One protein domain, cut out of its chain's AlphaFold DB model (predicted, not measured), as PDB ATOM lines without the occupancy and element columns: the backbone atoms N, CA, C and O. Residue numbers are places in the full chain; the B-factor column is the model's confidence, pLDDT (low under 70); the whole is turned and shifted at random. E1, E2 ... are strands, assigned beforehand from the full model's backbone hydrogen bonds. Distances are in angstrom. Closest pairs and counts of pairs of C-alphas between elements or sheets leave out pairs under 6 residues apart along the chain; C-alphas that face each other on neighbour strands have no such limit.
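What this domain is: This is residues 258 to 310 of the 458 residues of an uncharacterized protein of Pseudogymnoascus sp. 03VT05 (UniProt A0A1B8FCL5). You are looking at a strongly twisted wall of three strands, with E4 in the middle between E2 and E3, and a fourth strand, E1, that splays away from E2 like the other arm of a V. A long link, residues 278 to 288, leads from the end of E2 round to the start of E3, and E3 then folds back into E4 as a hairpin. The printed part has 53 residues, with no named helix and four named strands in the order E1, E2, E3, E4; the sheet's order is E2 - E4 - E3, antiparallel throughout, and the class is all strand. The whole is only just compact, close to loose, with a radius of gyration of the C-alphas of 12.0 A, and its spans are 36 by 27 by 16 A.

Where its parts are: Start at Pro 258 and go on to C-alpha 262 at (38.723, -43.967, -21.147), where E1 begins; it covers residues 262 to 268 and is 20.6 A long. E2, residues 272 to 277, starts from C-alpha 272 at (38.651, -53.947, -5.555) and runs 16.9 A. Next find E3, residues 289 to 296, the longest strand by residues, 20.8 A from first to last C-alpha. E4, residues 299 to 305, runs 19.5 A and ends at C-alpha 305, (38.797, -49.259, -5.169).

How they stand to each other: Begin with E4, the inner strand of the sheet. On its E2 edge the two strands are antiparallel at 159 degrees; C-alphas 276 and 301 face each other at 4.3 A, and N 273 and O 304 are within hydrogen-bond range at 2.8 A, as are N 302 and O 275 at 2.9 A. E3, the other edge strand, forms a hairpin with E4, antiparallel at 155 degrees. There C-alphas 295 and 300 face each other at 4.3 A, and N 293 and O 301 are within hydrogen-bond range at 2.8 A. E2 and E3 are apart. E1 pairs with no named strand; its closest C-alphas to E2 are those of Ser 267 and Phe 273, 7.3 A apart, and the two centres are 9.4 A apart. E1 is apart from E3 and from E4.

The domain as a whole: The C-alphas of Pro 258 and Ser 310, the first and last printed residues, are the two farthest apart, at 38.6 A. The printed part has no cut. The links E1 to E2 and E3 to E4 are tight, with 3 and 2 residues, and the link E2 to E3 is long, with 11. The mean pLDDT of the printed part is 85.0; look for the values under 70 at residues 258 to 260.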
ATOM      1  N   PRO A 258      40.994 -45.142 -31.382       45.97
ATOM      2  CA  PRO A 258      41.675 -43.844 -31.490       45.97
ATOM      3  C   PRO A 258      40.866 -42.640 -30.966       45.97
ATOM      4  O   PRO A 258      41.409 -41.547 -30.842       45.97
ATOM      5  N   THR A 259      39.577 -42.817 -30.660       55.38
ATOM      6  CA  THR A 259      38.676 -41.792 -30.105       55.38
ATOM      7  C   THR A 259      38.290 -42.031 -28.637       55.38
ATOM      8  O   THR A 259      37.580 -41.211 -28.051       55.38
ATOM      9  N   SER A 260      38.732 -43.134 -28.023       67.50
ATOM     10  CA  SER A 260      38.355 -43.515 -26.657       67.50
ATOM     11  C   SER A 260      39.103 -42.677 -25.611       67.50
ATOM     12  O   SER A 260      40.319 -42.770 -25.493       67.50
ATOM     13  N   ARG A 261      38.372 -41.906 -24.792       76.94
ATOM     14  CA  ARG A 261      38.927 -41.099 -23.677       76.94
ATOM     15  C   ARG A 261      39.036 -41.853 -22.343       76.94
ATOM     16  O   ARG A 261      39.190 -41.244 -21.288       76.94
ATOM     17  N   GLY A 262      38.862 -43.171 -22.359       84.62
ATOM     18  CA  GLY A 262      38.723 -43.967 -21.147       84.62
ATOM     19  C   GLY A 262      38.086 -45.327 -21.393       84.62
ATOM     20  O   GLY A 262      37.709 -45.655 -22.519       84.62
ATOM     21  N   PHE A 263      37.966 -46.100 -20.320       88.06
ATOM     22  CA  PHE A 263      37.348 -47.423 -20.288       88.06
ATOM     23  C   PHE A 263      36.669 -47.658 -18.935       88.06
ATOM     24  O   PHE A 263      36.830 -46.883 -17.992       88.06
ATOM     25  N   GLU A 264      35.895 -48.731 -18.832       89.88
ATOM     26  CA  GLU A 264      35.141 -49.073 -17.631       89.88
ATOM     27  C   GLU A 264      35.476 -50.497 -17.184       89.88
ATOM     28  O   GLU A 264      35.617 -51.398 -18.011       89.88
ATOM     29  N   LEU A 265      35.640 -50.689 -15.875       91.62
ATOM     30  CA  LEU A 265      35.891 -51.988 -15.262       91.62
ATOM     31  C   LEU A 265      34.713 -52.364 -14.364       91.62
ATOM     32  O   LEU A 265      34.346 -51.603 -13.470       91.62
ATOM     33  N   THR A 266      34.167 -53.559 -14.557       91.56
ATOM     34  CA  THR A 266      33.047 -54.100 -13.775       91.56
ATOM     35  C   THR A 266      33.498 -55.271 -12.909       91.56
ATOM     36  O   THR A 266      34.217 -56.149 -13.384       91.56
ATOM     37  N   SER A 267      33.050 -55.321 -11.657       92.00
ATOM     38  CA  SER A 267      33.370 -56.393 -10.709       92.00
ATOM     39  C   SER A 267      32.163 -56.716  -9.829       92.00
ATOM     40  O   SER A 267      31.583 -55.822  -9.216       92.00
ATOM     41  N   TYR A 268      31.795 -57.994  -9.741       91.12
ATOM     42  CA  TYR A 268      30.722 -58.470  -8.865       91.12
ATOM     43  C   TYR A 268      31.285 -58.899  -7.503       91.12
ATOM     44  O   TYR A 268      32.275 -59.624  -7.426       91.12
ATOM     45  N   GLY A 269      30.668 -58.441  -6.414       91.69
ATOM     46  CA  GLY A 269      30.992 -58.794  -5.027       91.69
ATOM     47  C   GLY A 269      32.264 -58.137  -4.476       91.69
ATOM     48  O   GLY A 269      32.305 -57.770  -3.302       91.69
ATOM     49  N   SER A 270      33.277 -57.911  -5.316       92.81
ATOM     50  CA  SER A 270      34.516 -57.214  -4.952       92.81
ATOM     51  C   SER A 270      34.490 -55.742  -5.385       92.81
ATOM     52  O   SER A 270      34.413 -55.471  -6.582       92.81
ATOM     53  N   PRO A 271      34.679 -54.777  -4.465       93.50
ATOM     54  CA  PRO A 271      34.888 -53.369  -4.805       93.50
ATOM     55  C   PRO A 271      36.360 -53.050  -5.127       93.50
ATOM     56  O   PRO A 271      36.725 -51.876  -5.211       93.50
ATOM     57  N   LYS A 272      37.230 -54.069  -5.206       95.38
ATOM     58  CA  LYS A 272      38.651 -53.947  -5.555       95.38
ATOM     59  C   LYS A 272      38.848 -54.329  -7.018       95.38
ATOM     60  O   LYS A 272      38.370 -55.377  -7.446       95.38
ATOM     61  N   PHE A 273      39.627 -53.522  -7.722       95.31
ATOM     62  CA  PHE A 273      39.973 -53.681  -9.127       95.31
ATOM     63  C   PHE A 273      41.490 -53.769  -9.243       95.31
ATOM     64  O   PHE A 273      42.203 -52.981  -8.624       95.31
ATOM     65  N   ASN A 274      41.990 -54.698 -10.048       94.62
ATOM     66  CA  ASN A 274      43.401 -54.766 -10.411       94.62
ATOM     67  C   ASN A 274      43.464 -54.852 -11.930       94.62
ATOM     68  O   ASN A 274      42.815 -55.716 -12.516       94.62
ATOM     69  N   PHE A 275      44.203 -53.947 -12.558       93.25
ATOM     70  CA  PHE A 275      44.317 -53.896 -14.011       93.25
ATOM     71  C   PHE A 275      45.720 -53.469 -14.431       93.25
ATOM     72  O   PHE A 275      46.535 -53.025 -13.618       93.25
ATOM     73  N   ALA A 276      46.014 -53.654 -15.710       90.06
ATOM     74  CA  ALA A 276      47.319 -53.406 -16.287       90.06
ATOM     75  C   ALA A 276      47.138 -52.797 -17.680       90.06
ATOM     76  O   ALA A 276      46.221 -53.192 -18.400       90.06
ATOM     77  N   THR A 277      47.983 -51.840 -18.063       84.00
ATOM     78  CA  THR A 277      47.893 -51.188 -19.378       84.00
ATOM     79  C   THR A 277      49.225 -51.189 -20.111       84.00
ATOM     80  O   THR A 277      50.291 -51.012 -19.512       84.00
ATOM     81  N   PHE A 278      49.137 -51.348 -21.429       74.19
ATOM     82  CA  PHE A 278      50.205 -51.057 -22.370       74.19
ATOM     83  C   PHE A 278      49.605 -50.294 -23.574       74.19
ATOM     84  O   PHE A 278      48.629 -50.787 -24.143       74.19
ATOM     85  N   PRO A 279      50.145 -49.125 -23.973       70.50
ATOM     86  CA  PRO A 279      51.201 -48.372 -23.291       70.50
ATOM     87  C   PRO A 279      50.792 -47.924 -21.873       70.50
ATOM     88  O   PRO A 279      49.654 -48.109 -21.428       70.50
ATOM     89  N   ALA A 280      51.747 -47.371 -21.126       72.19
ATOM     90  CA  ALA A 280      51.455 -46.737 -19.846       72.19
ATOM     91  C   ALA A 280      50.506 -45.546 -20.061       72.19
ATOM     92  O   ALA A 280      50.772 -44.703 -20.917       72.19
ATOM     93  N   ILE A 281      49.426 -45.475 -19.282       73.25
ATOM     94  CA  ILE A 281      48.468 -44.362 -19.312       73.25
ATOM     95  C   ILE A 281      48.678 -43.428 -18.118       73.25
ATOM     96  O   ILE A 281      49.075 -43.878 -17.038       73.25
ATOM     97  N   ASN A 282      48.318 -42.154 -18.278       73.50
ATOM     98  CA  ASN A 282      47.862 -41.362 -17.140       73.50
ATOM     99  C   ASN A 282      46.382 -41.684 -16.934       73.50
ATOM    100  O   ASN A 282      45.611 -41.713 -17.893       73.50
ATOM    101  N   SER A 283      45.992 -41.962 -15.693       75.81
ATOM    102  CA  SER A 283      44.645 -42.422 -15.361       75.81
ATOM    103  C   SER A 283      44.072 -41.635 -14.196       75.81
ATOM    104  O   SER A 283      44.733 -41.513 -13.162       75.81
ATOM    105  N   GLN A 284      42.820 -41.205 -14.311       78.56
ATOM    106  CA  GLN A 284      42.021 -40.750 -13.173       78.56
ATOM    107  C   GLN A 284      40.699 -41.521 -13.108       78.56
ATOM    108  O   GLN A 284      40.298 -42.180 -14.069       78.56
ATOM    109  N   SER A 285      40.023 -41.465 -11.960       83.25
ATOM    110  CA  SER A 285      38.656 -41.961 -11.813       83.25
ATOM    111  C   SER A 285      37.818 -40.955 -11.043       83.25
ATOM    112  O   SER A 285      38.264 -40.388 -10.050       83.25
ATOM    113  N   THR A 286      36.588 -40.761 -11.506       73.62
ATOM    114  CA  THR A 286      35.601 -39.850 -10.918       73.62
ATOM    115  C   THR A 286      34.689 -40.537  -9.894       73.62
ATOM    116  O   THR A 286      33.904 -39.864  -9.232       73.62
ATOM    117  N   GLN A 287      34.774 -41.868  -9.741       80.75
ATOM    118  CA  GLN A 287      33.856 -42.671  -8.909       80.75
ATOM    119  C   GLN A 287      34.559 -43.710  -8.013       80.75
ATOM    120  O   GLN A 287      33.945 -44.672  -7.548       80.75
ATOM    121  N   GLY A 288      35.850 -43.531  -7.752       88.19
ATOM    122  CA  GLY A 288      36.652 -44.393  -6.885       88.19
ATOM    123  C   GLY A 288      38.085 -43.883  -6.791       88.19
ATOM    124  O   GLY A 288      38.431 -42.883  -7.417       88.19
ATOM    125  N   SER A 289      38.936 -44.568  -6.028       92.56
ATOM    126  CA  SER A 289      40.379 -44.319  -6.089       92.56
ATOM    127  C   SER A 289      41.036 -45.219  -7.133       92.56
ATOM    128  O   SER A 289      40.614 -46.358  -7.335       92.56
ATOM    129  N   VAL A 290      42.083 -44.705  -7.778       93.44
ATOM    130  CA  VAL A 290      42.985 -45.441  -8.674       93.44
ATOM    131  C   VAL A 290      44.407 -45.017  -8.342       93.44
ATOM    132  O   VAL A 290      44.677 -43.825  -8.210       93.44
ATOM    133  N   SER A 291      45.320 -45.974  -8.216       93.31
ATOM    134  CA  SER A 291      46.743 -45.698  -8.033       93.31
ATOM    135  C   SER A 291      47.606 -46.641  -8.863       93.31
ATOM    136  O   SER A 291      47.322 -47.834  -9.005       93.31
ATOM    137  N   LYS A 292      48.691 -46.092  -9.420       91.69
ATOM    138  CA  LYS A 292      49.751 -46.868 -10.062       91.69
ATOM    139  C   LYS A 292      50.508 -47.647  -8.987       91.69
ATOM    140  O   LYS A 292      51.014 -47.057  -8.039       91.69
ATOM    141  N   VAL A 293      50.594 -48.961  -9.161       93.94
ATOM    142  CA  VAL A 293      51.332 -49.876  -8.276       93.94
ATOM    143  C   VAL A 293      52.790 -49.990  -8.719       93.94
ATOM    144  O   VAL A 293      53.692 -50.026  -7.891       93.94
ATOM    145  N   GLY A 294      53.035 -50.026 -10.031       85.88
ATOM    146  CA  GLY A 294      54.375 -50.179 -10.592       85.88
ATOM    147  C   GLY A 294      54.344 -50.550 -12.071       85.88
ATOM    148  O   GLY A 294      53.320 -50.405 -12.738       85.88
ATOM    149  N   VAL A 295      55.472 -51.036 -12.582       79.25
ATOM    150  CA  VAL A 295      55.598 -51.622 -13.924       79.25
ATOM    151  C   VAL A 295      56.054 -53.068 -13.756       79.25
ATOM    152  O   VAL A 295      56.949 -53.331 -12.952       79.25
ATOM    153  N   LYS A 296      55.435 -54.001 -14.481       82.81
ATOM    154  CA  LYS A 296      55.850 -55.405 -14.536       82.81
ATOM    155  C   LYS A 296      55.805 -55.861 -15.990       82.81
ATOM    156  O   LYS A 296      54.760 -55.794 -16.637       82.81
ATOM    157  N   GLY A 297      56.957 -56.286 -16.489       79.62
ATOM    158  CA  GLY A 297      57.190 -56.472 -17.913       79.62
ATOM    159  C   GLY A 297      56.810 -55.236 -18.724       79.62
ATOM    160  O   GLY A 297      57.160 -54.114 -18.353       79.62
ATOM    161  N   LEU A 298      56.036 -55.420 -19.793       74.62
ATOM    162  CA  LEU A 298      55.548 -54.305 -20.609       74.62
ATOM    163  C   LEU A 298      54.491 -53.432 -19.920       74.62
ATOM    164  O   LEU A 298      54.281 -52.292 -20.333       74.62
ATOM    165  N   PHE A 299      53.797 -53.942 -18.905       81.94
ATOM    166  CA  PHE A 299      52.560 -53.332 -18.437       81.94
ATOM    167  C   PHE A 299      52.767 -52.447 -17.208       81.94
ATOM    168  O   PHE A 299      53.435 -52.814 -16.238       81.94
ATOM    169  N   THR A 300      52.113 -51.285 -17.206       82.44
ATOM    170  CA  THR A 300      51.931 -50.504 -15.978       82.44
ATOM    171  C   THR A 300      50.731 -51.056 -15.221       82.44
ATOM    172  O   THR A 300      49.632 -51.119 -15.767       82.44
ATOM    173  N   HIS A 301      50.947 -51.460 -13.972       91.50
ATOM    174  CA  HIS A 301      49.923 -52.035 -13.106       91.50
ATOM    175  C   HIS A 301      49.282 -50.976 -12.217       91.50
ATOM    176  O   HIS A 301      49.964 -50.116 -11.651       91.50
ATOM    177  N   PHE A 302      47.972 -51.101 -12.042       93.88
ATOM    178  CA  PHE A 302      47.136 -50.219 -11.246       93.88
ATOM    179  C   PHE A 302      46.244 -51.031 -10.310       93.88
ATOM    180  O   PHE A 302      45.802 -52.137 -10.639       93.88
ATOM    181  N   THR A 303      45.936 -50.449  -9.156       96.12
ATOM    182  CA  THR A 303      44.850 -50.910  -8.294       96.12
ATOM    183  C   THR A 303      43.795 -49.816  -8.201       96.12
ATOM    184  O   THR A 303      44.110 -48.625  -8.227       96.12
ATOM    185  N   GLY A 304      42.532 -50.219  -8.128       94.50
ATOM    186  CA  GLY A 304      41.393 -49.327  -7.982       94.50
ATOM    187  C   GLY A 304      40.438 -49.821  -6.905       94.50
ATOM    188  O   GLY A 304      40.369 -51.021  -6.623       94.50
ATOM    189  N   ARG A 305      39.701 -48.906  -6.270       95.06
ATOM    190  CA  ARG A 305      38.797 -49.259  -5.169       95.06
ATOM    191  C   ARG A 305      37.560 -48.366  -5.103       95.06
ATOM    192  O   ARG A 305      37.666 -47.142  -5.154       95.06
ATOM    193  N   LYS A 306      36.396 -48.991  -4.891       93.00
ATOM    194  CA  LYS A 306      35.150 -48.338  -4.448       93.00
ATOM    195  C   LYS A 306      34.867 -48.633  -2.969       93.00
ATOM    196  O   LYS A 306      35.473 -49.519  -2.357       93.00
ATOM    197  N   SER A 307      33.935 -47.889  -2.385       91.25
ATOM    198  CA  SER A 307      33.400 -48.181  -1.052       91.25
ATOM    199  C   SER A 307      32.610 -49.490  -1.077       91.25
ATOM    200  O   SER A 307      31.732 -49.664  -1.917       91.25
ATOM    201  N   PHE A 308      32.907 -50.408  -0.154       92.12
ATOM    202  CA  PHE A 308      32.155 -51.656  -0.023       92.12
ATOM    203  C   PHE A 308      30.725 -51.384   0.462       92.12
ATOM    204  O   PHE A 308      30.517 -50.574   1.368       92.12
ATOM    205  N   LYS A 309      29.756 -52.098  -0.110       91.06
ATOM    206  CA  LYS A 309      28.346 -52.082   0.276       91.06
ATOM    207  C   LYS A 309      27.912 -53.495   0.646       91.06
ATOM    208  O   LYS A 309      28.031 -54.421  -0.152       91.06
ATOM    209  N   SER A 310      27.417 -53.651   1.873       88.44
ATOM    210  CA  SER A 310      26.923 -54.933   2.376       88.44
ATOM    211  C   SER A 310      25.456 -55.123   1.988       88.44
ATOM    212  O   SER A 310      24.565 -54.453   2.527       88.44
TER     213      SER A 310